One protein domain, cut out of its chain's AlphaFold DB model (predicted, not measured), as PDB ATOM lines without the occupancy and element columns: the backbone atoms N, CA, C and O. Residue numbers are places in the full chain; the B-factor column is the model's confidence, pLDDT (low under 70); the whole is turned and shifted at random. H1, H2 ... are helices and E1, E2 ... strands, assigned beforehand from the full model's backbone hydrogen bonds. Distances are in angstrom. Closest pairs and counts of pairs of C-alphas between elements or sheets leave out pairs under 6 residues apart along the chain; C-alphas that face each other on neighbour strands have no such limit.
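AT A GLANCE: This is residues 225 to 420 of the 471 residues of an uncharacterized protein of Gilliamella apicola (UniProt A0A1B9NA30). A small twisted sheet, E1 E4 E7 E8, has the helix H3 packed along one face, H1 packed on H3 and on the edge strand E8, and H5 near E8 on the opposite face. Smaller parts surround this core: H2 with the hairpin E2 and E3, the hairpin E5 and E6 with H4, and H6 apart from H5. The printed part has 196 residues, with six named helices and eight named strands in the order H1 E1 H2 E2 E3 H3 E4 E5 E6 H4 E7 E8 H5 H6; the sheets are antiparallel and the class is mixed, helices and strands, with under half of the residues in named elements. It is compact, with a radius of gyration of the C-alphas of 16.5 A and spans of 49 by 42 by 32 A.

HOW THE PARTS SIT: H1, residues 225 to 239, touches H3, residues 297 to 310, opposite ways at a steep tilt of 41 degrees; their closest C-alphas, Thr 233 and Val 304, are 5.9 A apart. The sheet runs from edge strand E1, residues 265 to 267, through E4, residues 315 to 320, and E7, residues 370 to 375, to edge strand E8, residues 381 to 383. Within hydrogen-bond range are N 319 and O 265 at 3.0 A, N 318 and O 372 at 2.8 A, and, in the hairpin E7 and E8, N 373 and O 382 at 2.9 A. H1 is on this sheet; the closest C-alphas of H1 and E8, Thr 233 and Leu 382, are 6.4 A apart. H2, residues 274 to 278, only just touches H3, with 3 pairs of C-alphas within 8 A, the closest Leu 274 and Ala 303 at 6.9 A; H3 does so with residues 303 to 306 alone. E2, residues 281 to 283, and E3, residues 289 to 291, form a hairpin, with N 282 and O 290 at 2.8 A. H3 is on the sheet at a height of 8.4 A over the sheet, along the strands at 5 degrees to E7 on the local plane; its closest C-alpha to E7 is Ala 301, 5.0 A from that of Phe 372. E5, residues 329 to 331, and E6, residues 335 to 337, form a hairpin, with N 337 and O 329 at 2.8 A. The closest C-alphas of E6 and H4, residues 350 to 353, are Cys 337 and Arg 353 at 4.9 A. H5, residues 395 to 402, is on the face opposite to H3; its closest C-alpha to E8 is Ile 395, 6.4 A from that of Ile 381. H6, residues 409 to 419, is not on the sheet. Every O i to N i+4 pair is within hydrogen-bond range in H1, H2, H3 and H5, and 5 of 7 in H6; H4 is too short for one.

IN THESE COORDINATES: H1 begins at C-alpha 225 (170.816, 309.673, 222.106) and is 19.7 A long; H3 is 19.8 A, E4 16.0 A, E7 16.7 A and H6 16.3 A. H6 ends at C-alpha 419 (149.807, 321.572, 210.465).

THE WHOLE: The two C-alphas farthest apart, Phe 286 and Gly 420, are 51.9 A apart. The printed part has no cut. The links H1 to E1, E6 to H4, H4 to E7 and E8 to H5 are long. Mean pLDDT of the printed part is 84.1; 38 residues are under 70, among them 257 to 265, 356 to 363 and 405 to 420.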
ATOM      1  N   THR A 225     171.800 310.611 222.656       93.75
ATOM      2  CA  THR A 225     170.816 309.673 222.106       93.75
ATOM      3  C   THR A 225     170.532 309.927 220.625       93.75
ATOM      4  O   THR A 225     170.336 308.970 219.875       93.75
ATOM      5  N   VAL A 226     170.551 311.186 220.176       95.56
ATOM      6  CA  VAL A 226     170.359 311.573 218.773       95.56
ATOM      7  C   VAL A 226     171.536 311.109 217.931       95.56
ATOM      8  O   VAL A 226     171.327 310.494 216.886       95.56
ATOM      9  N   VAL A 227     172.766 311.328 218.405       96.38
ATOM     10  CA  VAL A 227     173.984 310.882 217.707       96.38
ATOM     11  C   VAL A 227     173.972 309.366 217.518       96.38
ATOM     12  O   VAL A 227     174.145 308.885 216.394       96.38
ATOM     13  N   SER A 228     173.705 308.600 218.581       97.50
ATOM     14  CA  SER A 228     173.648 307.138 218.477       97.50
ATOM     15  C   SER A 228     172.499 306.659 217.586       97.50
ATOM     16  O   SER A 228     172.684 305.741 216.787       97.50
ATOM     17  N   ALA A 229     171.322 307.289 217.655       98.06
ATOM     18  CA  ALA A 229     170.200 306.943 216.783       98.06
ATOM     19  C   ALA A 229     170.485 307.262 215.301       98.06
ATOM     20  O   ALA A 229     170.115 306.485 214.413       98.06
ATOM     21  N   GLY A 230     171.199 308.356 215.027       98.31
ATOM     22  CA  GLY A 230     171.715 308.692 213.702       98.31
ATOM     23  C   GLY A 230     172.695 307.634 213.188       98.31
ATOM     24  O   GLY A 230     172.525 307.136 212.075       98.31
ATOM     25  N   LYS A 231     173.660 307.201 214.010       98.50
ATOM     26  CA  LYS A 231     174.596 306.107 213.669       98.50
ATOM     27  C   LYS A 231     173.871 304.795 213.354       98.50
ATOM     28  O   LYS A 231     174.153 304.172 212.331       98.50
ATOM     29  N   ILE A 232     172.881 304.414 214.167       98.62
ATOM     30  CA  ILE A 232     172.016 303.246 213.916       98.62
ATOM     31  C   ILE A 232     171.310 303.374 212.561       98.62
ATOM     32  O   ILE A 232     171.319 302.440 211.758       98.62
ATOM     33  N   THR A 233     170.725 304.538 212.284       98.62
ATOM     34  CA  THR A 233     169.971 304.798 211.049       98.62
ATOM     35  C   THR A 233     170.872 304.752 209.816       98.62
ATOM     36  O   THR A 233     170.537 304.102 208.823       98.62
ATOM     37  N   LYS A 234     172.056 305.369 209.894       98.44
ATOM     38  CA  LYS A 234     173.088 305.305 208.854       98.44
ATOM     39  C   LYS A 234     173.507 303.864 208.582       98.44
ATOM     40  O   LYS A 234     173.578 303.463 207.418       98.44
ATOM     41  N   TYR A 235     173.741 303.086 209.637       98.50
ATOM     42  CA  TYR A 235     174.121 301.690 209.498       98.50
ATOM     43  C   TYR A 235     173.022 300.885 208.786       98.50
ATOM     44  O   TYR A 235     173.292 300.236 207.776       98.50
ATOM     45  N   CYS A 236     171.768 300.996 209.235       98.31
ATOM     46  CA  CYS A 236     170.606 300.357 208.608       98.31
ATOM     47  C   CYS A 236     170.434 300.715 207.117       98.31
ATOM     48  O   CYS A 236     170.066 299.846 206.319       98.31
ATOM     49  N   HIS A 237     170.726 301.964 206.734       98.44
ATOM     50  CA  HIS A 237     170.620 302.443 205.353       98.44
ATOM     51  C   HIS A 237     171.783 301.991 204.454       98.44
ATOM     52  O   HIS A 237     171.561 301.539 203.332       98.44
ATOM     53  N   SER A 238     173.031 302.153 204.904       96.31
ATOM     54  CA  SER A 238     174.204 302.078 204.017       96.31
ATOM     55  C   SER A 238     175.162 300.932 204.325       96.31
ATOM     56  O   SER A 238     175.793 300.412 203.409       96.31
ATOM     57  N   GLU A 239     175.304 300.534 205.588       97.06
ATOM     58  CA  GLU A 239     176.417 299.676 206.031       97.06
ATOM     59  C   GLU A 239     175.956 298.245 206.329       97.06
ATOM     60  O   GLU A 239     176.702 297.285 206.136       97.06
ATOM     61  N   HIS A 240     174.677 298.064 206.673       96.81
ATOM     62  CA  HIS A 240     174.083 296.748 206.864       96.81
ATOM     63  C   HIS A 240     174.080 295.938 205.556       96.81
ATOM     64  O   HIS A 240     174.064 294.711 205.601       96.81
ATOM     65  N   GLY A 241     174.110 296.565 204.375       96.38
ATOM     66  CA  GLY A 241     174.086 295.864 203.083       96.38
ATOM     67  C   GLY A 241     172.715 295.282 202.720       96.38
ATOM     68  O   GLY A 241     172.633 294.232 202.074       96.38
ATOM     69  N   MET A 242     171.650 295.940 203.181       97.00
ATOM     70  CA  MET A 242     170.277 295.699 202.743       97.00
ATOM     71  C   MET A 242     169.995 296.440 201.431       97.00
ATOM     72  O   MET A 242     170.616 297.459 201.141       97.00
ATOM     73  N   VAL A 243     169.048 295.937 200.641       96.81
ATOM     74  CA  VAL A 243     168.654 296.487 199.338       96.81
ATOM     75  C   VAL A 243     167.141 296.636 199.280       96.81
ATOM     76  O   VAL A 243     166.410 295.720 199.650       96.81
ATOM     77  N   TYR A 244     166.659 297.775 198.795       96.94
ATOM     78  CA  TYR A 244     165.226 298.023 198.694       96.94
ATOM     79  C   TYR A 244     164.496 297.040 197.747       96.94
ATOM     80  O   TYR A 244     164.963 296.760 196.636       96.94
ATOM     81  N   GLU A 245     163.327 296.543 198.165       95.81
ATOM     82  CA  GLU A 245     162.382 295.770 197.348       95.81
ATOM     83  C   GLU A 245     161.705 296.706 196.333       95.81
ATOM     84  O   GLU A 245     160.740 297.409 196.632       95.81
ATOM     85  N   ALA A 246     162.256 296.746 195.121       93.38
ATOM     86  CA  ALA A 246     161.859 297.689 194.079       93.38
ATOM     87  C   ALA A 246     160.814 297.143 193.081       93.38
ATOM     88  O   ALA A 246     160.632 297.746 192.022       93.38
ATOM     89  N   ILE A 247     160.173 295.999 193.353       91.38
ATOM     90  CA  ILE A 247     159.149 295.414 192.467       91.38
ATOM     91  C   ILE A 247     157.758 295.847 192.928       91.38
ATOM     92  O   ILE A 247     156.987 296.387 192.142       91.38
ATOM     93  N   ASN A 248     157.436 295.614 194.198       90.00
ATOM     94  CA  ASN A 248     156.135 295.898 194.800       90.00
ATOM     95  C   ASN A 248     156.226 296.408 196.249       90.00
ATOM     96  O   ASN A 248     155.194 296.635 196.880       90.00
ATOM     97  N   GLY A 249     157.433 296.581 196.794       88.94
ATOM     98  CA  GLY A 249     157.637 297.040 198.164       88.94
ATOM     99  C   GLY A 249     157.267 295.993 199.204       88.94
ATOM    100  O   GLY A 249     156.880 296.357 200.315       88.94
ATOM    101  N   ALA A 250     157.338 294.702 198.868       89.62
ATOM    102  CA  ALA A 250     157.029 293.637 199.811       89.62
ATOM    103  C   ALA A 250     158.007 293.622 200.994       89.62
ATOM    104  O   ALA A 250     159.225 293.711 200.838       89.62
ATOM    105  N   SER A 251     157.445 293.449 202.188       89.38
ATOM    106  CA  SER A 251     158.207 293.322 203.426       89.38
ATOM    107  C   SER A 251     158.882 291.957 203.524       89.38
ATOM    108  O   SER A 251     158.302 290.923 203.160       89.38
ATOM    109  N   SER A 252     160.103 291.933 204.046       92.12
ATOM    110  CA  SER A 252     160.841 290.694 204.272       92.12
ATOM    111  C   SER A 252     160.737 290.190 205.702       92.12
ATOM    112  O   SER A 252     160.595 288.976 205.866       92.12
ATOM    113  N   TYR A 253     160.781 291.099 206.675       90.81
ATOM    114  CA  TYR A 253     160.931 290.835 208.110       90.81
ATOM    115  C   TYR A 253     159.807 291.433 208.945       90.81
ATOM    116  O   TYR A 253     159.617 291.050 210.097       90.81
ATOM    117  N   PHE A 254     159.074 292.390 208.393       89.44
ATOM    118  CA  PHE A 254     157.954 293.006 209.068       89.44
ATOM    119  C   PHE A 254     156.618 292.401 208.630       89.44
ATOM    120  O   PHE A 254     156.332 292.274 207.437       89.44
ATOM    121  N   LEU A 255     155.771 292.067 209.598       85.00
ATOM    122  CA  LEU A 255     154.404 291.620 209.378       85.00
ATOM    123  C   LEU A 255     153.431 292.632 209.982       85.00
ATOM    124  O   LEU A 255     153.469 292.918 211.184       85.00
ATOM    125  N   PHE A 256     152.538 293.135 209.133       76.69
ATOM    126  CA  PHE A 256     151.458 294.020 209.541       76.69
ATOM    127  C   PHE A 256     150.391 293.250 210.321       76.69
ATOM    128  O   PHE A 256     149.900 292.226 209.849       76.69
ATOM    129  N   ASP A 257     150.001 293.787 211.476       63.94
ATOM    130  CA  ASP A 257     148.701 293.507 212.093       63.94
ATOM    131  C   ASP A 257     147.783 294.704 211.756       63.94
ATOM    132  O   ASP A 257     148.247 295.838 211.688       63.94
ATOM    133  N   PHE A 258     146.528 294.433 211.411       61.44
ATOM    134  CA  PHE A 258     145.629 295.218 210.538       61.44
ATOM    135  C   PHE A 258     145.469 296.760 210.726       61.44
ATOM    136  O   PHE A 258     145.603 297.314 211.807       61.44
ATOM    137  N   HIS A 259     145.040 297.404 209.622       56.81
ATOM    138  CA  HIS A 259     144.372 298.717 209.435       56.81
ATOM    139  C   HIS A 259     144.877 299.952 210.216       56.81
ATOM    140  O   HIS A 259     144.363 300.306 211.274       56.81
ATOM    141  N   ILE A 260     145.763 300.730 209.580       58.91
ATOM    142  CA  ILE A 260     146.040 302.124 209.962       58.91
ATOM    143  C   ILE A 260     145.130 303.055 209.133       58.91
ATOM    144  O   ILE A 260     145.321 303.133 207.915       58.91
ATOM    145  N   PRO A 261     144.142 303.756 209.731       49.75
ATOM    146  CA  PRO A 261     143.133 304.482 208.955       49.75
ATOM    147  C   PRO A 261     143.523 305.913 208.546       49.75
ATOM    148  O   PRO A 261     142.793 306.524 207.766       49.75
ATOM    149  N   TYR A 262     144.632 306.478 209.047       58.66
ATOM    150  CA  TYR A 262     144.870 307.929 208.971       58.66
ATOM    151  C   TYR A 262     146.257 308.338 208.456       58.66
ATOM    152  O   TYR A 262     147.255 307.643 208.634       58.66
ATOM    153  N   PHE A 263     146.289 309.510 207.814       53.81
ATOM    154  CA  PHE A 263     147.496 310.208 207.375       53.81
ATOM    155  C   PHE A 263     148.313 310.672 208.595       53.81
ATOM    156  O   PHE A 263     147.753 311.325 209.473       53.81
ATOM    157  N   MET A 264     149.616 310.371 208.636       57.06
ATOM    158  CA  MET A 264     150.538 310.752 209.722       57.06
ATOM    159  C   MET A 264     150.109 310.268 211.112       57.06
ATOM    160  O   MET A 264     150.155 311.003 212.096       57.06
ATOM    161  N   SER A 265     149.711 309.002 211.217       62.72
ATOM    162  CA  SER A 265     149.443 308.400 212.521       62.72
ATOM    163  C   SER A 265     150.721 307.870 213.162       62.72
ATOM    164  O   SER A 265     151.530 307.205 212.508       62.72
ATOM    165  N   GLU A 266     150.844 308.075 214.467       70.25
ATOM    166  CA  GLU A 266     151.803 307.336 215.276       70.25
ATOM    167  C   GLU A 266     151.323 305.898 215.472       70.25
ATOM    168  O   GLU A 266     150.173 305.664 215.847       70.25
ATOM    169  N   SER A 267     152.205 304.929 215.248       64.25
ATOM    170  CA  SER A 267     151.922 303.518 215.505       64.25
ATOM    171  C   SER A 267     153.134 302.838 216.131       64.25
ATOM    172  O   SER A 267     154.269 303.244 215.913       64.25
ATOM    173  N   ASN A 268     152.878 301.799 216.921       63.69
ATOM    174  CA  ASN A 268     153.877 300.840 217.406       63.69
ATOM    175  C   ASN A 268     153.397 299.404 217.130       63.69
ATOM    176  O   ASN A 268     153.676 298.485 217.899       63.69
ATOM    177  N   GLN A 269     152.557 299.232 216.108       68.31
ATOM    178  CA  GLN A 269     151.861 297.977 215.853       68.31
ATOM    179  C   GLN A 269     152.550 297.176 214.757       68.31
ATOM    180  O   GLN A 269     152.935 297.721 213.727       68.31
ATOM    181  N   GLY A 270     152.641 295.870 214.989       79.88
ATOM    182  CA  GLY A 270     153.139 294.870 214.055       79.88
ATOM    183  C   GLY A 270     154.203 293.973 214.676       79.88
ATOM    184  O   GLY A 270     154.533 294.081 215.859       79.88
ATOM    185  N   LYS A 271     154.700 293.034 213.876       86.81
ATOM    186  CA  LYS A 271     155.684 292.036 214.308       86.81
ATOM    187  C   LYS A 271     156.921 292.164 213.440       86.81
ATOM    188  O   LYS A 271     156.820 292.095 212.220       86.81
ATOM    189  N   PHE A 272     158.074 292.335 214.072       91.00
ATOM    190  CA  PHE A 272     159.350 292.444 213.383       91.00
ATOM    191  C   PHE A 272     160.247 291.252 213.704       91.00
ATOM    192  O   PHE A 272     160.553 290.974 214.864       91.00
ATOM    193  N   GLU A 273     160.684 290.554 212.664       91.06
ATOM    194  CA  GLU A 273     161.617 289.435 212.724       91.06
ATOM    195  C   GLU A 273     163.057 289.959 212.848       91.06
ATOM    196  O   GLU A 273     163.881 289.805 211.946       91.06
ATOM    197  N   LEU A 274     163.369 290.598 213.984       92.25
ATOM    198  CA  LEU A 274     164.671 291.236 214.213       92.25
ATOM    199  C   LEU A 274     165.831 290.245 214.023       92.25
ATOM    200  O   LEU A 274     166.831 290.602 213.415       92.25
ATOM    201  N   ARG A 275     165.682 288.970 214.422       90.19
ATOM    202  CA  ARG A 275     166.734 287.943 214.227       90.19
ATOM    203  C   ARG A 275     167.047 287.747 212.756       90.19
ATOM    204  O   ARG A 275     168.214 287.684 212.362       90.19
ATOM    205  N   GLY A 276     165.993 287.650 211.954       90.62
ATOM    206  CA  GLY A 276     166.110 287.482 210.521       90.62
ATOM    207  C   GLY A 276     166.740 288.699 209.857       90.62
ATOM    208  O   GLY A 276     167.605 288.549 208.997       90.62
ATOM    209  N   TYR A 277     166.386 289.903 210.311       94.75
ATOM    210  CA  TYR A 277     166.978 291.143 209.814       94.75
ATOM    211  C   TYR A 277     168.491 291.202 210.093       94.75
ATOM    212  O   TYR A 277     169.279 291.319 209.156       94.75
ATOM    213  N   LEU A 278     168.914 291.013 211.352       93.69
ATOM    214  CA  LEU A 278     170.334 291.068 211.743       93.69
ATOM    215  C   LEU A 278     171.184 290.042 210.984       93.69
ATOM    216  O   LEU A 278     172.283 290.346 210.519       93.69
ATOM    217  N   SER A 279     170.659 288.824 210.837       91.44
ATOM    218  CA  SER A 279     171.338 287.710 210.166       91.44
ATOM    219  C   SER A 279     171.132 287.676 208.649       91.44
ATOM    220  O   SER A 279     171.649 286.772 207.989       91.44
ATOM    221  N   LYS A 280     170.368 288.622 208.079       93.81
ATOM    222  CA  LYS A 280     169.963 288.628 206.661       93.81
ATOM    223  C   LYS A 280     169.378 287.280 206.222       93.81
ATOM    224  O   LYS A 280     169.710 286.749 205.161       93.81
ATOM    225  N   THR A 281     168.539 286.693 207.067       88.94
ATOM    226  CA  THR A 281     167.950 285.365 206.878       88.94
ATOM    227  C   THR A 281     166.454 285.435 207.117       88.94
ATOM    228  O   THR A 281     166.025 285.963 208.128       88.94
ATOM    229  N   LYS A 282     165.643 284.910 206.202       84.69
ATOM    230  CA  LYS A 282     164.200 284.771 206.406       84.69
ATOM    231  C   LYS A 282     163.883 283.367 206.895       84.69
ATOM    232  O   LYS A 282     164.242 282.401 206.211       84.69
ATOM    233  N   TYR A 283     163.199 283.268 208.032       78.94
ATOM    234  CA  TYR A 283     162.720 281.999 208.576       78.94
ATOM    235  C   TYR A 283     161.340 281.668 207.986       78.94
ATOM    236  O   TYR A 283     160.357 282.379 208.184       78.94
ATOM    237  N   GLY A 284     161.279 280.604 207.189       76.06
ATOM    238  CA  GLY A 284     160.060 280.101 206.566       76.06
ATOM    239  C   GLY A 284     159.339 279.052 207.413       76.06
ATOM    240  O   GLY A 284     159.743 278.709 208.527       76.06
ATOM    241  N   LEU A 285     158.263 278.498 206.847       71.88
ATOM    242  CA  LEU A 285     157.569 277.349 207.433       71.88
ATOM    243  C   LEU A 285     158.537 276.160 207.585       71.88
ATOM    244  O   LEU A 285     159.468 275.995 206.789       71.88
ATOM    245  N   PHE A 286     158.305 275.334 208.608       75.25
ATOM    246  CA  PHE A 286     159.093 274.131 208.920       75.25
ATOM    247  C   PHE A 286     160.591 274.375 209.173       75.25
ATOM    248  O   PHE A 286     161.405 273.473 208.999       75.25
ATOM    249  N   GLY A 287     160.973 275.591 209.578       74.69
ATOM    250  CA  GLY A 287     162.367 275.918 209.888       74.69
ATOM    251  C   GLY A 287     163.260 276.098 208.656       74.69
ATOM    252  O   GLY A 287     164.479 276.175 208.799       74.69
ATOM    253  N   SER A 288     162.681 276.191 207.453       79.44
ATOM    254  CA  SER A 288     163.438 276.567 206.255       79.44
ATOM    255  C   SER A 288     164.055 277.956 206.429       79.44
ATOM    256  O   SER A 288     163.429 278.869 206.965       79.44
ATOM    257  N   THR A 289     165.299 278.132 205.989       83.31
ATOM    258  CA  THR A 289     165.994 279.421 206.053       83.31
ATOM    259  C   THR A 289     166.472 279.815 204.670       83.31
ATOM    260  O   THR A 289     166.973 278.992 203.907       83.31
ATOM    261  N   THR A 290     166.295 281.085 204.320       86.94
ATOM    262  CA  THR A 290     166.807 281.633 203.059       86.94
ATOM    263  C   THR A 290     167.548 282.924 203.334       86.94
ATOM    264  O   THR A 290     167.039 283.791 204.044       86.94
ATOM    265  N   LYS A 291     168.752 283.073 202.770       88.38
ATOM    266  CA  LYS A 291     169.433 284.368 202.792       88.38
ATOM    267  C   LYS A 291     168.557 285.384 202.074       88.38
ATOM    268  O   LYS A 291     168.114 285.155 200.950       88.38
ATOM    269  N   ARG A 292     168.310 286.504 202.734       89.38
ATOM    270  CA  ARG A 292     167.486 287.593 202.235       89.38
ATOM    271  C   ARG A 292     168.144 288.880 202.689       89.38
ATOM    272  O   ARG A 292     168.410 289.052 203.861       89.38
ATOM    273  N   ASN A 293     168.479 289.760 201.765       94.56
ATOM    274  CA  ASN A 293     169.009 291.093 202.063       94.56
ATOM    275  C   ASN A 293     168.118 292.162 201.427       94.56
ATOM    276  O   ASN A 293     168.586 293.226 201.039       94.56
ATOM    277  N   ILE A 294     166.839 291.833 201.261       95.62
ATOM    278  CA  ILE A 294     165.840 292.680 200.627       95.62
ATOM    279  C   ILE A 294     164.970 293.264 201.728       95.62
ATOM    280  O   ILE A 294     164.536 292.522 202.606       95.62
ATOM    281  N   VAL A 295     164.697 294.558 201.681       97.12
ATOM    282  CA  VAL A 295     163.924 295.276 202.701       97.12
ATOM    283  C   VAL A 295     162.962 296.255 202.052       97.12
ATOM    284  O   VAL A 295     163.205 296.725 200.944       97.12
ATOM    285  N   ASN A 296     161.902 296.621 202.755       95.88
ATOM    286  CA  ASN A 296     161.116 297.805 202.424       95.88
ATOM    287  C   ASN A 296     161.193 298.855 203.546       95.88
ATOM    288  O   ASN A 296     161.984 298.738 204.484       95.88
ATOM    289  N   TYR A 297     160.358 299.887 203.451       95.50
ATOM    290  CA  TYR A 297     160.317 300.957 204.444       95.50
ATOM    291  C   TYR A 297     159.829 300.512 205.826       95.50
ATOM    292  O   TYR A 297     160.293 301.037 206.835       95.50
ATOM    293  N   TYR A 298     158.951 299.510 205.904       95.00
ATOM    294  CA  TYR A 298     158.528 298.956 207.189       95.00
ATOM    295  C   TYR A 298     159.655 298.182 207.872       95.00
ATOM    296  O   TYR A 298     159.873 298.368 209.065       95.00
ATOM    297  N   ASP A 299     160.388 297.351 207.121       96.44
ATOM    298  CA  ASP A 299     161.545 296.612 207.638       96.44
ATOM    299  C   ASP A 299     162.587 297.571 208.230       96.44
ATOM    300  O   ASP A 299     163.100 297.343 209.324       96.44
ATOM    301  N   GLN A 300     162.871 298.668 207.522       97.81
ATOM    302  CA  GLN A 300     163.850 299.662 207.953       97.81
ATOM    303  C   GLN A 300     163.377 300.483 209.156       97.81
ATOM    304  O   GLN A 300     164.130 300.638 210.119       97.81
ATOM    305  N   ALA A 301     162.130 300.961 209.167       96.44
ATOM    306  CA  ALA A 301     161.582 301.660 210.330       96.44
ATOM    307  C   ALA A 301     161.537 300.754 211.575       96.44
ATOM    308  O   ALA A 301     161.846 301.191 212.687       96.44
ATOM    309  N   ALA A 302     161.210 299.471 211.390       95.44
ATOM    310  CA  ALA A 302     161.217 298.481 212.458       95.44
ATOM    311  C   ALA A 302     162.613 298.186 212.993       95.44
ATOM    312  O   ALA A 302     162.787 298.117 214.212       95.44
ATOM    313  N   ALA A 303     163.602 298.068 212.108       97.38
ATOM    314  CA  ALA A 303     164.995 297.923 212.492       97.38
ATOM    315  C   ALA A 303     165.464 299.117 213.325       97.38
ATOM    316  O   ALA A 303     165.895 298.922 214.460       97.38
ATOM    317  N   VAL A 304     165.295 300.341 212.817       98.06
ATOM    318  CA  VAL A 304     165.714 301.565 213.514       98.06
ATOM    319  C   VAL A 304     165.033 301.680 214.878       98.06
ATOM    320  O   VAL A 304     165.724 301.868 215.879       98.06
ATOM    321  N   GLN A 305     163.709 301.497 214.963       96.69
ATOM    322  CA  GLN A 305     162.991 301.570 216.242       96.69
ATOM    323  C   GLN A 305     163.454 300.486 217.222       96.69
ATOM    324  O   GLN A 305     163.655 300.775 218.401       96.69
ATOM    325  N   SER A 306     163.619 299.245 216.756       96.06
ATOM    326  CA  SER A 306     164.016 298.128 217.618       96.06
ATOM    327  C   SER A 306     165.420 298.331 218.177       96.06
ATOM    328  O   SER A 306     165.637 298.194 219.377       96.06
ATOM    329  N   LEU A 307     166.354 298.727 217.313       98.06
ATOM    330  CA  LEU A 307     167.748 298.983 217.658       98.06
ATOM    331  C   LEU A 307     167.909 300.208 218.572       98.06
ATOM    332  O   LEU A 307     168.641 300.136 219.552       98.06
ATOM    333  N   CYS A 308     167.168 301.294 218.332       97.62
ATOM    334  CA  CYS A 308     167.106 302.428 219.262       97.62
ATOM    335  C   CYS A 308     166.515 302.002 220.614       97.62
ATOM    336  O   CYS A 308     167.073 302.291 221.674       97.62
ATOM    337  N   GLY A 309     165.413 301.251 220.581       95.25
ATOM    338  CA  GLY A 309     164.747 300.747 221.774       95.25
ATOM    339  C   GLY A 309     165.618 299.803 222.600       95.25
ATOM    340  O   GLY A 309     165.451 299.755 223.813       95.25
ATOM    341  N   ALA A 310     166.572 299.099 221.989       95.81
ATOM    342  CA  ALA A 310     167.535 298.262 222.701       95.81
ATOM    343  C   ALA A 310     168.486 299.076 223.595       95.81
ATOM    344  O   ALA A 310     168.974 298.549 224.587       95.81
ATOM    345  N   LEU A 311     168.719 300.351 223.271       95.50
ATOM    346  CA  LEU A 311     169.551 301.268 224.056       95.50
ATOM    347  C   LEU A 311     168.742 302.139 225.029       95.50
ATOM    348  O   LEU A 311     169.325 302.985 225.703       95.50
ATOM    349  N   GLY A 312     167.416 301.975 225.070       93.06
ATOM    350  CA  GLY A 312     166.509 302.849 225.821       93.06
ATOM    351  C   GLY A 312     166.140 304.152 225.103       93.06
ATOM    352  O   GLY A 312     165.488 305.012 225.683       93.06
ATOM    353  N   ILE A 313     166.494 304.308 223.823       94.50
ATOM    354  CA  ILE A 313     166.148 305.506 223.048       94.50
ATOM    355  C   ILE A 313     164.679 305.421 222.618       94.50
ATOM    356  O   ILE A 313     164.287 304.576 221.802       94.50
ATOM    357  N   ILE A 314     163.848 306.316 223.158       92.00
ATOM    358  CA  ILE A 314     162.405 306.284 222.924       92.00
ATOM    359  C   ILE A 314     162.072 306.865 221.550       92.00
ATOM    360  O   ILE A 314     162.225 308.059 221.284       92.00
ATOM    361  N   SER A 315     161.511 306.022 220.688       93.06
ATOM    362  CA  SER A 315     161.140 306.390 219.326       93.06
ATOM    363  C   SER A 315     159.775 305.828 218.922       93.06
ATOM    364  O   SER A 315     159.284 304.846 219.490       93.06
ATOM    365  N   LYS A 316     159.126 306.480 217.957       91.44
ATOM    366  CA  LYS A 316     157.803 306.110 217.439       91.44
ATOM    367  C   LYS A 316     157.824 306.040 215.925       91.44
ATOM    368  O   LYS A 316     158.541 306.813 215.295       91.44
ATOM    369  N   TRP A 317     157.006 305.176 215.339       90.50
ATOM    370  CA  TRP A 317     156.808 305.227 213.898       90.50
ATOM    371  C   TRP A 317     155.871 306.350 213.516       90.50
ATOM    372  O   TRP A 317     154.880 306.604 214.201       90.50
ATOM    373  N   ILE A 318     156.161 306.951 212.374       89.06
ATOM    374  CA  ILE A 318     155.287 307.889 211.694       89.06
ATOM    375  C   ILE A 318     154.851 307.233 210.392       89.06
ATOM    376  O   ILE A 318     155.672 306.948 209.522       89.06
ATOM    377  N   TYR A 319     153.550 306.973 210.280       88.25
ATOM    378  CA  TYR A 319     152.940 306.410 209.081       88.25
ATOM    379  C   TYR A 319     152.392 307.520 208.185       88.25
ATOM    380  O   TYR A 319     151.411 308.169 208.538       88.25
ATOM    381  N   MET A 320     152.976 307.733 207.012       85.69
ATOM    382  CA  MET A 320     152.556 308.761 206.057       85.69
ATOM    383  C   MET A 320     151.787 308.120 204.891       85.69
ATOM    384  O   MET A 320     152.331 307.263 204.201       85.69
ATOM    385  N   LYS A 321     150.521 308.510 204.662       84.75
ATOM    386  CA  LYS A 321     149.681 307.994 203.557       84.75
ATOM    387  C   LYS A 321     148.578 308.973 203.129       84.75
ATOM    388  O   LYS A 321     147.654 309.179 203.919       84.75
ATOM    389  N   PRO A 322     148.571 309.496 201.888       79.12
ATOM    390  CA  PRO A 322     149.457 309.124 200.781       79.12
ATOM    391  C   PRO A 322     150.864 309.724 200.914       79.12
ATOM    392  O   PRO A 322     151.072 310.594 201.747       79.12
ATOM    393  N   VAL A 323     151.815 309.268 200.097       84.88
ATOM    394  CA  VAL A 323     153.158 309.879 199.966       84.88
ATOM    395  C   VAL A 323     153.321 310.492 198.580       84.88
ATOM    396  O   VAL A 323     153.669 311.660 198.449       84.88
ATOM    397  N   GLY A 324     152.989 309.728 197.537       86.88
ATOM    398  CA  GLY A 324     153.081 310.175 196.153       86.88
ATOM    399  C   GLY A 324     154.503 310.070 195.604       86.88
ATOM    400  O   GLY A 324     155.227 309.106 195.874       86.88
ATOM    401  N   TYR A 325     154.885 311.041 194.778       88.31
ATOM    402  CA  TYR A 325     156.223 311.119 194.190       88.31
ATOM    403  C   TYR A 325     157.250 311.666 195.184       88.31
ATOM    404  O   TYR A 325     156.948 312.582 195.949       88.31
ATOM    405  N   ILE A 326     158.474 311.143 195.127       91.25
ATOM    406  CA  ILE A 326     159.611 311.611 195.933       91.25
ATOM    407  C   ILE A 326     160.603 312.398 195.076       91.25
ATOM    408  O   ILE A 326     160.726 312.148 193.881       91.25
ATOM    409  N   LYS A 327     161.336 313.348 195.644       91.25
ATOM    410  CA  LYS A 327     162.495 313.943 194.974       91.25
ATOM    411  C   LYS A 327     163.604 312.901 194.831       91.25
ATOM    412  O   LYS A 327     163.565 311.834 195.442       91.25
ATOM    413  N   THR A 328     164.595 313.209 194.002       92.56
ATOM    414  CA  THR A 328     165.802 312.386 193.912       92.56
ATOM    415  C   THR A 328     166.534 312.394 195.247       92.56
ATOM    416  O   THR A 328     166.940 313.446 195.726       92.56
ATOM    417  N   THR A 329     166.690 311.211 195.828       94.00
ATOM    418  CA  THR A 329     167.327 310.960 197.128       94.00
ATOM    419  C   THR A 329     167.991 309.583 197.106       94.00
ATOM    420  O   THR A 329     167.840 308.860 196.118       94.00
ATOM    421  N   ASN A 330     168.741 309.192 198.139       96.31
ATOM    422  CA  ASN A 330     169.284 307.836 198.175       96.31
ATOM    423  C   ASN A 330     168.263 306.866 198.762       96.31
ATOM    424  O   ASN A 330     167.728 307.059 199.849       96.31
ATOM    425  N   LEU A 331     167.997 305.811 198.004       96.94
ATOM    426  CA  LEU A 331     167.184 304.685 198.429       96.94
ATOM    427  C   LEU A 331     168.110 303.567 198.924       96.94
ATOM    428  O   LEU A 331     169.118 303.266 198.271       96.94
ATOM    429  N   VAL A 332     167.767 302.939 200.051       98.00
ATOM    430  CA  VAL A 332     168.592 301.909 200.713       98.00
ATOM    431  C   VAL A 332     169.121 300.836 199.752       98.00
ATOM    432  O   VAL A 332     168.367 300.180 199.028       98.00
ATOM    433  N   GLY A 333     170.448 300.682 199.720       96.00
ATOM    434  CA  GLY A 333     171.169 299.736 198.857       96.00
ATOM    435  C   GLY A 333     171.055 299.984 197.346       96.00
ATOM    436  O   GLY A 333     171.565 299.188 196.560       96.00
ATOM    437  N   ILE A 334     170.393 301.064 196.922       95.06
ATOM    438  CA  ILE A 334     170.179 301.430 195.515       95.06
ATOM    439  C   ILE A 334     170.946 302.705 195.142       95.06
ATOM    440  O   ILE A 334     171.463 302.791 194.024       95.06
ATOM    441  N   GLY A 335     171.034 303.671 196.060       94.81
ATOM    442  CA  GLY A 335     171.583 305.002 195.803       94.81
ATOM    443  C   GLY A 335     170.538 305.941 195.199       94.81
ATOM    444  O   GLY A 335     169.346 305.785 195.459       94.81
ATOM    445  N   SER A 336     170.991 306.909 194.401       94.06
ATOM    446  CA  SER A 336     170.146 307.961 193.823       94.06
ATOM    447  C   SER A 336     168.917 307.398 193.093       94.06
ATOM    448  O   SER A 336     169.035 306.616 192.145       94.06
ATOM    449  N   CYS A 337     167.731 307.779 193.563       92.81
ATOM    450  CA  CYS A 337     166.450 307.267 193.106       92.81
ATOM    451  C   CYS A 337     165.331 308.290 193.347       92.81
ATOM    452  O   CYS A 337     165.275 308.939 194.389       92.81
ATOM    453  N   ASN A 338     164.410 308.412 192.392       91.75
ATOM    454  CA  ASN A 338     163.134 309.123 192.562       91.75
ATOM    455  C   ASN A 338     161.929 308.296 192.070       91.75
ATOM    456  O   ASN A 338     160.827 308.825 191.872       91.75
ATOM    457  N   ASN A 339     162.179 307.003 191.841       91.19
ATOM    458  CA  ASN A 339     161.252 306.008 191.334       91.19
ATOM    459  C   ASN A 339     161.472 304.658 192.051       91.19
ATOM    460  O   ASN A 339     162.183 303.788 191.543       91.19
ATOM    461  N   PRO A 340     160.898 304.477 193.249       91.31
ATOM    462  CA  PRO A 340     161.222 303.363 194.145       91.31
ATOM    463  C   PRO A 340     160.842 301.982 193.595       91.31
ATOM    464  O   PRO A 340     161.475 300.996 193.959       91.31
ATOM    465  N   PHE A 341     159.852 301.903 192.697       92.12
ATOM    466  CA  PHE A 341     159.354 300.648 192.121       92.12
ATOM    467  C   PHE A 341     159.816 300.425 190.678       92.12
ATOM    468  O   PHE A 341     159.092 299.890 189.845       92.12
ATOM    469  N   TYR A 342     161.036 300.855 190.350       88.44
ATOM    470  CA  TYR A 342     161.563 300.798 188.984       88.44
ATOM    471  C   TYR A 342     161.626 299.389 188.371       88.44
ATOM    472  O   TYR A 342     161.644 299.265 187.146       88.44
ATOM    473  N   LYS A 343     161.613 298.327 189.189       88.81
ATOM    474  CA  LYS A 343     161.606 296.940 188.704       88.81
ATOM    475  C   LYS A 343     160.207 296.396 188.413       88.81
ATOM    476  O   LYS A 343     160.123 295.325 187.818       88.81
ATOM    477  N   SER A 344     159.127 297.100 188.768       85.38
ATOM    478  CA  SER A 344     157.746 296.623 188.559       85.38
ATOM    479  C   SER A 344     157.437 296.314 187.090       85.38
ATOM    480  O   SER A 344     156.661 295.416 186.787       85.38
ATOM    481  N   ASN A 345     158.091 297.030 186.172       73.25
ATOM    482  CA  ASN A 345     157.914 296.884 184.727       73.25
ATOM    483  C   ASN A 345     159.033 296.038 184.088       73.25
ATOM    484  O   ASN A 345     159.373 296.245 182.926       73.25
ATOM    485  N   ASN A 346     159.661 295.133 184.852       66.25
ATOM    486  CA  ASN A 346     160.807 294.305 184.437       66.25
ATOM    487  C   ASN A 346     162.044 295.095 183.964       66.25
ATOM    488  O   ASN A 346     162.936 294.548 183.311       66.25
ATOM    489  N   SER A 347     162.141 296.380 184.312       68.31
ATOM    490  CA  SER A 347     163.332 297.178 184.034       68.31
ATOM    491  C   SER A 347     164.371 296.983 185.137       68.31
ATOM    492  O   SER A 347     164.227 297.476 186.251       68.31
ATOM    493  N   ASN A 348     165.474 296.309 184.810       73.06
ATOM    494  CA  ASN A 348     166.664 296.255 185.671       73.06
ATOM    495  C   ASN A 348     167.676 297.375 185.367       73.06
ATOM    496  O   ASN A 348     168.776 297.386 185.922       73.06
ATOM    497  N   LYS A 349     167.331 298.319 184.483       76.25
ATOM    498  CA  LYS A 349     168.237 299.387 184.048       76.25
ATOM    499  C   LYS A 349     168.405 300.436 185.145       76.25
ATOM    500  O   LYS A 349     167.421 300.909 185.706       76.25
ATOM    501  N   VAL A 350     169.643 300.853 185.414       74.31
ATOM    502  CA  VAL A 350     169.953 301.928 186.380       74.31
ATOM    503  C   VAL A 350     169.201 303.221 186.049       74.31
ATOM    504  O   VAL A 350     168.666 303.856 186.951       74.31
ATOM    505  N   GLU A 351     169.063 303.545 184.765       77.19
ATOM    506  CA  GLU A 351     168.303 304.700 184.262       77.19
ATOM    507  C   GLU A 351     166.848 304.708 184.741       77.19
ATOM    508  O   GLU A 351     166.285 305.765 184.979       77.19
ATOM    509  N   SER A 352     166.241 303.542 184.991       80.06
ATOM    510  CA  SER A 352     164.854 303.490 185.473       80.06
ATOM    511  C   SER A 352     164.679 303.903 186.941       80.06
ATOM    512  O   SER A 352     163.550 304.066 187.404       80.06
ATOM    513  N   ARG A 353     165.778 304.101 187.682       85.38
ATOM    514  CA  ARG A 353     165.763 304.623 189.062       85.38
ATOM    515  C   ARG A 353     165.540 306.133 189.107       85.38
ATOM    516  O   ARG A 353     165.049 306.634 190.120       85.38
ATOM    517  N   LEU A 354     165.943 306.833 188.047       82.19
ATOM    518  CA  LEU A 354     165.940 308.285 187.941       82.19
ATOM    519  C   LEU A 354     165.085 308.694 186.751       82.19
ATOM    520  O   LEU A 354     165.460 308.498 185.603       82.19
ATOM    521  N   PHE A 355     163.943 309.301 187.029       76.12
ATOM    522  CA  PHE A 355     163.028 309.760 186.000       76.12
ATOM    523  C   PHE A 355     162.797 311.260 186.070       76.12
ATOM    524  O   PHE A 355     162.746 311.853 187.146       76.12
ATOM    525  N   GLY A 356     162.561 311.851 184.902       58.44
ATOM    526  CA  GLY A 356     162.058 313.208 184.781       58.44
ATOM    527  C   GLY A 356     163.124 314.227 184.403       58.44
ATOM    528  O   GLY A 356     163.625 314.964 185.247       58.44
ATOM    529  N   LYS A 357     163.284 314.430 183.096       48.41
ATOM    530  CA  LYS A 357     162.769 315.695 182.569       48.41
ATOM    531  C   LYS A 357     161.282 315.505 182.230       48.41
ATOM    532  O   LYS A 357     160.921 314.466 181.673       48.41
ATOM    533  N   PRO A 358     160.389 316.442 182.589       41.38
ATOM    534  CA  PRO A 358     159.007 316.409 182.117       41.38
ATOM    535  C   PRO A 358     158.980 316.346 180.579       41.38
ATOM    536  O   PRO A 358     159.574 317.206 179.936       41.38
ATOM    537  N   GLY A 359     158.318 315.338 179.995       41.69
ATOM    538  CA  GLY A 359     158.150 315.199 178.536       41.69
ATOM    539  C   GLY A 359     158.722 313.925 177.898       41.69
ATOM    540  O   GLY A 359     158.374 313.630 176.761       41.69
ATOM    541  N   GLU A 360     159.520 313.123 178.610       49.16
ATOM    542  CA  GLU A 360     160.210 311.946 178.032       49.16
ATOM    543  C   GLU A 360     159.420 310.618 178.103       49.16
ATOM    544  O   GLU A 360     159.975 309.538 177.940       49.16
ATOM    545  N   GLY A 361     158.098 310.661 178.306       47.41
ATOM    546  CA  GLY A 361     157.226 309.488 178.114       47.41
ATOM    547  C   GLY A 361     157.394 308.324 179.107       47.41
ATOM    548  O   GLY A 361     156.732 307.302 178.954       47.41
ATOM    549  N   THR A 362     158.225 308.454 180.142       55.88
ATOM    550  CA  THR A 362     158.445 307.392 181.137       55.88
ATOM    551  C   THR A 362     157.662 307.618 182.431       55.88
ATOM    552  O   THR A 362     157.752 308.676 183.056       55.88
ATOM    553  N   ILE A 363     156.901 306.600 182.844       66.69
ATOM    554  CA  ILE A 363     156.007 306.620 184.009       66.69
ATOM    555  C   ILE A 363     156.824 306.469 185.300       66.69
ATOM    556  O   ILE A 363     157.453 305.437 185.529       66.69
ATOM    557  N   ARG A 364     156.784 307.490 186.164       78.56
ATOM    558  CA  ARG A 364     157.253 307.400 187.554       78.56
ATOM    559  C   ARG A 364     156.246 306.610 188.392       78.56
ATOM    560  O   ARG A 364     155.043 306.833 188.267       78.56
ATOM    561  N   MET A 365     156.740 305.771 189.293       82.56
ATOM    562  CA  MET A 365     155.953 305.065 190.302       82.56
ATOM    563  C   MET A 365     155.999 305.826 191.630       82.56
ATOM    564  O   MET A 365     157.041 306.352 192.027       82.56
ATOM    565  N   THR A 366     154.861 305.893 192.315       84.94
ATOM    566  CA  THR A 366     154.699 306.584 193.599       84.94
ATOM    567  C   THR A 366     154.809 305.629 194.772       84.94
ATOM    568  O   THR A 366     154.470 304.455 194.653       84.94
ATOM    569  N   PHE A 367     155.176 306.155 195.938       88.62
ATOM    570  CA  PHE A 367     154.854 305.507 197.204       88.62
ATOM    571  C   PHE A 367     153.379 305.737 197.541       88.62
ATOM    572  O   PHE A 367     152.930 306.878 197.665       88.62
ATOM    573  N   ASP A 368     152.625 304.664 197.759       86.62
ATOM    574  CA  ASP A 368     151.269 304.786 198.308       86.62
ATOM    575  C   ASP A 368     151.303 305.243 199.765       86.62
ATOM    576  O   ASP A 368     150.424 305.968 200.224       86.62
ATOM    577  N   ASN A 369     152.312 304.797 200.506       89.44
ATOM    578  CA  ASN A 369     152.563 305.152 201.890       89.44
ATOM    579  C   ASN A 369     154.051 304.960 202.213       89.44
ATOM    580  O   ASN A 369     154.779 304.354 201.426       89.44
ATOM    581  N   HIS A 370     154.484 305.496 203.348       92.88
ATOM    582  CA  HIS A 370     155.853 305.390 203.839       92.88
ATOM    583  C   HIS A 370     155.860 305.389 205.363       92.88
ATOM    584  O   HIS A 370     154.987 305.993 205.993       92.88
ATOM    585  N   VAL A 371     156.843 304.712 205.950       92.44
ATOM    586  CA  VAL A 371     157.040 304.661 207.400       92.44
ATOM    587  C   VAL A 371     158.478 304.990 207.727       92.44
ATOM    588  O   VAL A 371     159.403 304.439 207.138       92.44
ATOM    589  N   PHE A 372     158.638 305.871 208.701       95.38
ATOM    590  CA  PHE A 372     159.919 306.282 209.252       95.38
ATOM    591  C   PHE A 372     159.789 306.454 210.766       95.38
ATOM    592  O   PHE A 372     158.707 306.293 211.338       95.38
ATOM    593  N   VAL A 373     160.899 306.745 211.434       96.19
ATOM    594  CA  VAL A 373     160.969 306.842 212.890       96.19
ATOM    595  C   VAL A 373     161.092 308.304 213.311       96.19
ATOM    596  O   VAL A 373     161.777 309.096 212.676       96.19
ATOM    597  N   ARG A 374     160.428 308.670 214.406       95.25
ATOM    598  CA  ARG A 374     160.580 309.956 215.086       95.25
ATOM    599  C   ARG A 374     161.074 309.731 216.506       95.25
ATOM    600  O   ARG A 374     160.489 308.928 217.241       95.25
ATOM    601  N   LEU A 375     162.108 310.461 216.910       94.12
ATOM    602  CA  LEU A 375     162.550 310.467 218.303       94.12
ATOM    603  C   LEU A 375     161.529 311.207 219.167       94.12
ATOM    604  O   LEU A 375     161.051 312.283 218.808       94.12
ATOM    605  N   LYS A 376     161.139 310.611 220.298       90.31
ATOM    606  CA  LYS A 376     160.071 311.166 221.142       90.31
ATOM    607  C   LYS A 376     160.493 312.470 221.821       90.31
ATOM    608  O   LYS A 376     159.656 313.351 221.969       90.31
ATOM    609  N   GLU A 377     161.751 312.560 222.239       85.25
ATOM    610  CA  GLU A 377     162.293 313.681 223.019       85.25
ATOM    611  C   GLU A 377     162.421 314.958 222.189       85.25
ATOM    612  O   GLU A 377     162.051 316.035 222.644       85.25
ATOM    613  N   THR A 378     162.903 314.829 220.956       88.88
ATOM    614  CA  THR A 378     163.269 315.962 220.098       88.88
ATOM    615  C   THR A 378     162.304 316.178 218.934       88.88
ATOM    616  O   THR A 378     162.289 317.247 218.337       88.88
ATOM    617  N   GLY A 379     161.493 315.176 218.577       88.81
ATOM    618  CA  GLY A 379     160.568 315.252 217.441       88.81
ATOM    619  C   GLY A 379     161.232 315.145 216.062       88.81
ATOM    620  O   GLY A 379     160.531 315.234 215.053       88.81
ATOM    621  N   ILE A 380     162.547 314.925 216.010       93.38
ATOM    622  CA  ILE A 380     163.328 314.798 214.772       93.38
ATOM    623  C   ILE A 380     163.168 313.425 214.113       93.38
ATOM    624  O   ILE A 380     162.843 312.428 214.772       93.38
ATOM    625  N   ILE A 381     163.411 313.387 212.803       96.50
ATOM    626  CA  ILE A 381     163.176 312.233 211.937       96.50
ATOM    627  C   ILE A 381     164.431 311.403 211.691       96.50
ATOM    628  O   ILE A 381     165.502 311.920 211.381       96.50
ATOM    629  N   LEU A 382     164.234 310.091 211.778       98.06
ATOM    630  CA  LEU A 382     165.161 309.042 211.396       98.06
ATOM    631  C   LEU A 382     164.523 308.214 210.279       98.06
ATOM    632  O   LEU A 382     163.456 307.621 210.463       98.06
ATOM    633  N   ASP A 383     165.180 308.141 209.128       98.25
ATOM    634  CA  ASP A 383     164.715 307.331 208.003       98.25
ATOM    635  C   ASP A 383     165.893 306.621 207.335       98.25
ATOM    636  O   ASP A 383     166.783 307.251 206.763       98.25
ATOM    637  N   ALA A 384     165.879 305.290 207.425       98.19
ATOM    638  CA  ALA A 384     166.879 304.410 206.830       98.19
ATOM    639  C   ALA A 384     166.474 303.869 205.447       98.19
ATOM    640  O   ALA A 384     167.188 303.040 204.886       98.19
ATOM    641  N   THR A 385     165.340 304.299 204.889       97.88
ATOM    642  CA  THR A 385     164.856 303.846 203.577       97.88
ATOM    643  C   THR A 385     165.078 304.890 202.506       97.88
ATOM    644  O   THR A 385     165.690 304.586 201.486       97.88
ATOM    645  N   ILE A 386     164.543 306.090 202.738       95.00
ATOM    646  CA  ILE A 386     164.588 307.229 201.830       95.00
ATOM    647  C   ILE A 386     165.461 308.258 202.539       95.00
ATOM    648  O   ILE A 386     164.969 308.920 203.440       95.00
ATOM    649  N   GLY A 387     166.755 308.346 202.224       90.25
ATOM    650  CA  GLY A 387     167.674 309.233 202.943       90.25
ATOM    651  C   GLY A 387     169.163 308.905 202.749       90.25
ATOM    652  O   GLY A 387     169.623 308.928 201.608       90.25
ATOM    653  N   PRO A 388     169.946 308.675 203.827       95.88
ATOM    654  CA  PRO A 388     169.489 308.541 205.208       95.88
ATOM    655  C   PRO A 388     169.220 309.898 205.876       95.88
ATOM    656  O   PRO A 388     169.990 310.839 205.700       95.88
ATOM    657  N   TYR A 389     168.167 309.967 206.690       97.38
ATOM    658  CA  TYR A 389     167.898 311.107 207.577       97.38
ATOM    659  C   TYR A 389     168.300 310.735 208.997       97.38
ATOM    660  O   TYR A 389     167.856 309.706 209.504       97.38
ATOM    661  N   LEU A 390     169.175 311.529 209.612       96.94
ATOM    662  CA  LEU A 390     169.967 311.112 210.775       96.94
ATOM    663  C   LEU A 390     169.548 311.798 212.082       96.94
ATOM    664  O   LEU A 390     170.296 311.753 213.054       96.94
ATOM    665  N   GLY A 391     168.359 312.404 212.121       92.38
ATOM    666  CA  GLY A 391     167.863 313.114 213.299       92.38
ATOM    667  C   GLY A 391     168.145 314.617 213.281       92.38
ATOM    668  O   GLY A 391     168.320 315.229 214.324       92.38
ATOM    669  N   ASP A 392     168.188 315.239 212.110       92.81
ATOM    670  CA  ASP A 392     168.465 316.671 211.941       92.81
ATOM    671  C   ASP A 392     167.275 317.458 211.370       92.81
ATOM    672  O   ASP A 392     167.363 318.668 211.176       92.81
ATOM    673  N   LYS A 393     166.153 316.780 211.099       93.44
ATOM    674  CA  LYS A 393     164.964 317.363 210.465       93.44
ATOM    675  C   LYS A 393     163.718 317.152 211.306       93.44
ATOM    676  O   LYS A 393     163.458 316.039 211.769       93.44
ATOM    677  N   SER A 394     162.897 318.188 211.423       91.00
ATOM    678  CA  SER A 394     161.491 318.055 211.808       91.00
ATOM    679  C   SER A 394     160.692 317.310 210.729       91.00
ATOM    680  O   SER A 394     161.143 317.138 209.594       91.00
ATOM    681  N   ILE A 395     159.462 316.896 211.054       86.56
ATOM    682  CA  ILE A 395     158.566 316.240 210.083       86.56
ATOM    683  C   ILE A 395     158.334 317.116 208.842       86.56
ATOM    684  O   ILE A 395     158.329 316.599 207.727       86.56
ATOM    685  N   LEU A 396     158.124 318.425 209.026       85.81
ATOM    686  CA  LEU A 396     157.815 319.338 207.923       85.81
ATOM    687  C   LEU A 396     159.026 319.536 207.006       85.81
ATOM    688  O   LEU A 396     158.889 319.465 205.786       85.81
ATOM    689  N   GLU A 397     160.212 319.737 207.580       90.88
ATOM    690  CA  GLU A 397     161.454 319.847 206.811       90.88
ATOM    691  C   GLU A 397     161.727 318.563 206.028       90.88
ATOM    692  O   GLU A 397     161.975 318.624 204.825       90.88
ATOM    693  N   TYR A 398     161.582 317.405 206.679       92.19
ATOM    694  CA  TYR A 398     161.711 316.100 206.039       92.19
ATOM    695  C   TYR A 398     160.718 315.933 204.876       92.19
ATOM    696  O   TYR A 398     161.117 315.591 203.764       92.19
ATOM    697  N   ALA A 399     159.432 316.235 205.084       89.38
ATOM    698  CA  ALA A 399     158.415 316.121 204.040       89.38
ATOM    699  C   ALA A 399     158.702 317.058 202.853       89.38
ATOM    700  O   ALA A 399     158.592 316.647 201.698       89.38
ATOM    701  N   ASN A 400     159.119 318.298 203.117       86.19
ATOM    702  CA  ASN A 400     159.485 319.255 202.074       86.19
ATOM    703  C   ASN A 400     160.731 318.830 201.293       86.19
ATOM    704  O   ASN A 400     160.849 319.139 200.104       86.19
ATOM    705  N   GLU A 401     161.666 318.138 201.934       90.50
ATOM    706  CA  GLU A 401     162.888 317.657 201.301       90.50
ATOM    707  C   GLU A 401     162.642 316.393 200.470       90.50
ATOM    708  O   GLU A 401     163.099 316.309 199.331       90.50
ATOM    709  N   VAL A 402     161.851 315.454 200.990       90.06
ATOM    710  CA  VAL A 402     161.620 314.149 200.364       90.06
ATOM    711  C   VAL A 402     160.538 314.187 199.295       90.06
ATOM    712  O   VAL A 402     160.656 313.488 198.292       90.06
ATOM    713  N   LEU A 403     159.469 314.961 199.468       88.06
ATOM    714  CA  LEU A 403     158.289 314.853 198.608       88.06
ATOM    715  C   LEU A 403     158.384 315.765 197.387       88.06
ATOM    716  O   LEU A 403     158.711 316.950 197.479       88.06
ATOM    717  N   ASP A 404     158.024 315.230 196.221       82.56
ATOM    718  CA  ASP A 404     157.901 316.010 194.990       82.56
ATOM    719  C   ASP A 404     156.540 316.724 194.942       82.56
ATOM    720  O   ASP A 404     155.590 316.373 194.238       82.56
ATOM    721  N   ILE A 405     156.465 317.754 195.777       65.75
ATOM    722  CA  ILE A 405     155.309 318.612 196.051       65.75
ATOM    723  C   ILE A 405     154.736 319.275 194.789       65.75
ATOM    724  O   ILE A 405     153.532 319.541 194.738       65.75
ATOM    725  N   LYS A 406     155.565 319.510 193.759       61.22
ATOM    726  CA  LYS A 406     155.134 320.111 192.484       61.22
ATOM    727  C   LYS A 406     154.208 319.186 191.695       61.22
ATOM    728  O   LYS A 406     153.349 319.669 190.963       61.22
ATOM    729  N   VAL A 407     154.351 317.872 191.871       58.25
ATOM    730  CA  VAL A 407     153.504 316.858 191.224       58.25
ATOM    731  C   VAL A 407     152.333 316.443 192.133       58.25
ATOM    732  O   VAL A 407     151.289 316.010 191.651       58.25
ATOM    733  N   ASN A 408     152.444 316.657 193.448       57.97
ATOM    734  CA  ASN A 408     151.477 316.214 194.457       57.97
ATOM    735  C   ASN A 408     150.429 317.287 194.868       57.97
ATOM    736  O   ASN A 408     150.028 317.333 196.020       57.97
ATOM    737  N   PHE A 409     149.923 318.149 193.977       52.12
ATOM    738  CA  PHE A 409     149.097 319.336 194.331       52.12
ATOM    739  C   PHE A 409     147.978 319.130 195.392       52.12
ATOM    740  O   PHE A 409     147.814 319.958 196.288       52.12
ATOM    741  N   LYS A 410     147.230 318.011 195.362       51.12
ATOM    742  CA  LYS A 410     146.173 317.698 196.360       51.12
ATOM    743  C   LYS A 410     146.709 317.368 197.764       51.12
ATOM    744  O   LYS A 410     145.980 317.489 198.744       51.12
ATOM    745  N   PHE A 411     147.965 316.946 197.863       54.19
ATOM    746  CA  PHE A 411     148.659 316.623 199.109       54.19
ATOM    747  C   PHE A 411     148.924 317.878 199.950       54.19
ATOM    748  O   PHE A 411     148.663 317.889 201.151       54.19
ATOM    749  N   ASN A 412     149.336 318.970 199.300       54.12
ATOM    750  CA  ASN A 412     149.724 320.224 199.958       54.12
ATOM    751  C   ASN A 412     148.563 320.880 200.708       54.12
ATOM    752  O   ASN A 412     148.748 321.389 201.810       54.12
ATOM    753  N   GLN A 413     147.349 320.805 200.149       57.84
ATOM    754  CA  GLN A 413     146.143 321.310 200.812       57.84
ATOM    755  C   GLN A 413     145.860 320.574 202.127       57.84
ATOM    756  O   GLN A 413     145.394 321.188 203.082       57.84
ATOM    757  N   ARG A 414     146.174 319.276 202.202       56.28
ATOM    758  CA  ARG A 414     145.911 318.452 203.385       56.28
ATOM    759  C   ARG A 414     147.013 318.582 204.440       56.28
ATOM    760  O   ARG A 414     146.690 318.620 205.619       56.28
ATOM    761  N   ILE A 415     148.279 318.726 204.035       55.91
ATOM    762  CA  ILE A 415     149.400 319.026 204.949       55.91
ATOM    763  C   ILE A 415     149.219 320.384 205.625       55.91
ATOM    764  O   ILE A 415     149.273 320.457 206.848       55.91
ATOM    765  N   ALA A 416     148.941 321.437 204.849       55.78
ATOM    766  CA  ALA A 416     148.741 322.783 205.387       55.78
ATOM    767  C   ALA A 416     147.561 322.835 206.379       55.78
ATOM    768  O   ALA A 416     147.654 323.466 207.427       55.78
ATOM    769  N   GLN A 417     146.478 322.099 206.098       57.22
ATOM    770  CA  GLN A 417     145.342 321.965 207.018       57.22
ATOM    771  C   GLN A 417     145.682 321.194 208.301       57.22
ATOM    772  O   GLN A 417     145.192 321.557 209.366       57.22
ATOM    773  N   ILE A 418     146.499 320.139 208.221       55.59
ATOM    774  CA  ILE A 418     146.874 319.311 209.381       55.59
ATOM    775  C   ILE A 418     147.886 320.025 210.288       55.59
ATOM    776  O   ILE A 418     147.857 319.827 211.499       55.59
ATOM    777  N   LEU A 419     148.755 320.867 209.724       53.25
ATOM    778  CA  LEU A 419     149.807 321.572 210.465       53.25
ATOM    779  C   LEU A 419     149.384 322.951 210.996       53.25
ATOM    780  O   LEU A 419     150.169 323.602 211.676       53.25
ATOM    781  N   GLY A 420     148.153 323.397 210.727       47.94
ATOM    782  CA  GLY A 420     147.622 324.663 211.250       47.94
ATOM    783  C   GLY A 420     148.275 325.924 210.669       47.94
ATOM    784  O   GLY A 420     148.001 327.028 211.140       47.94
TER     785      GLY A 420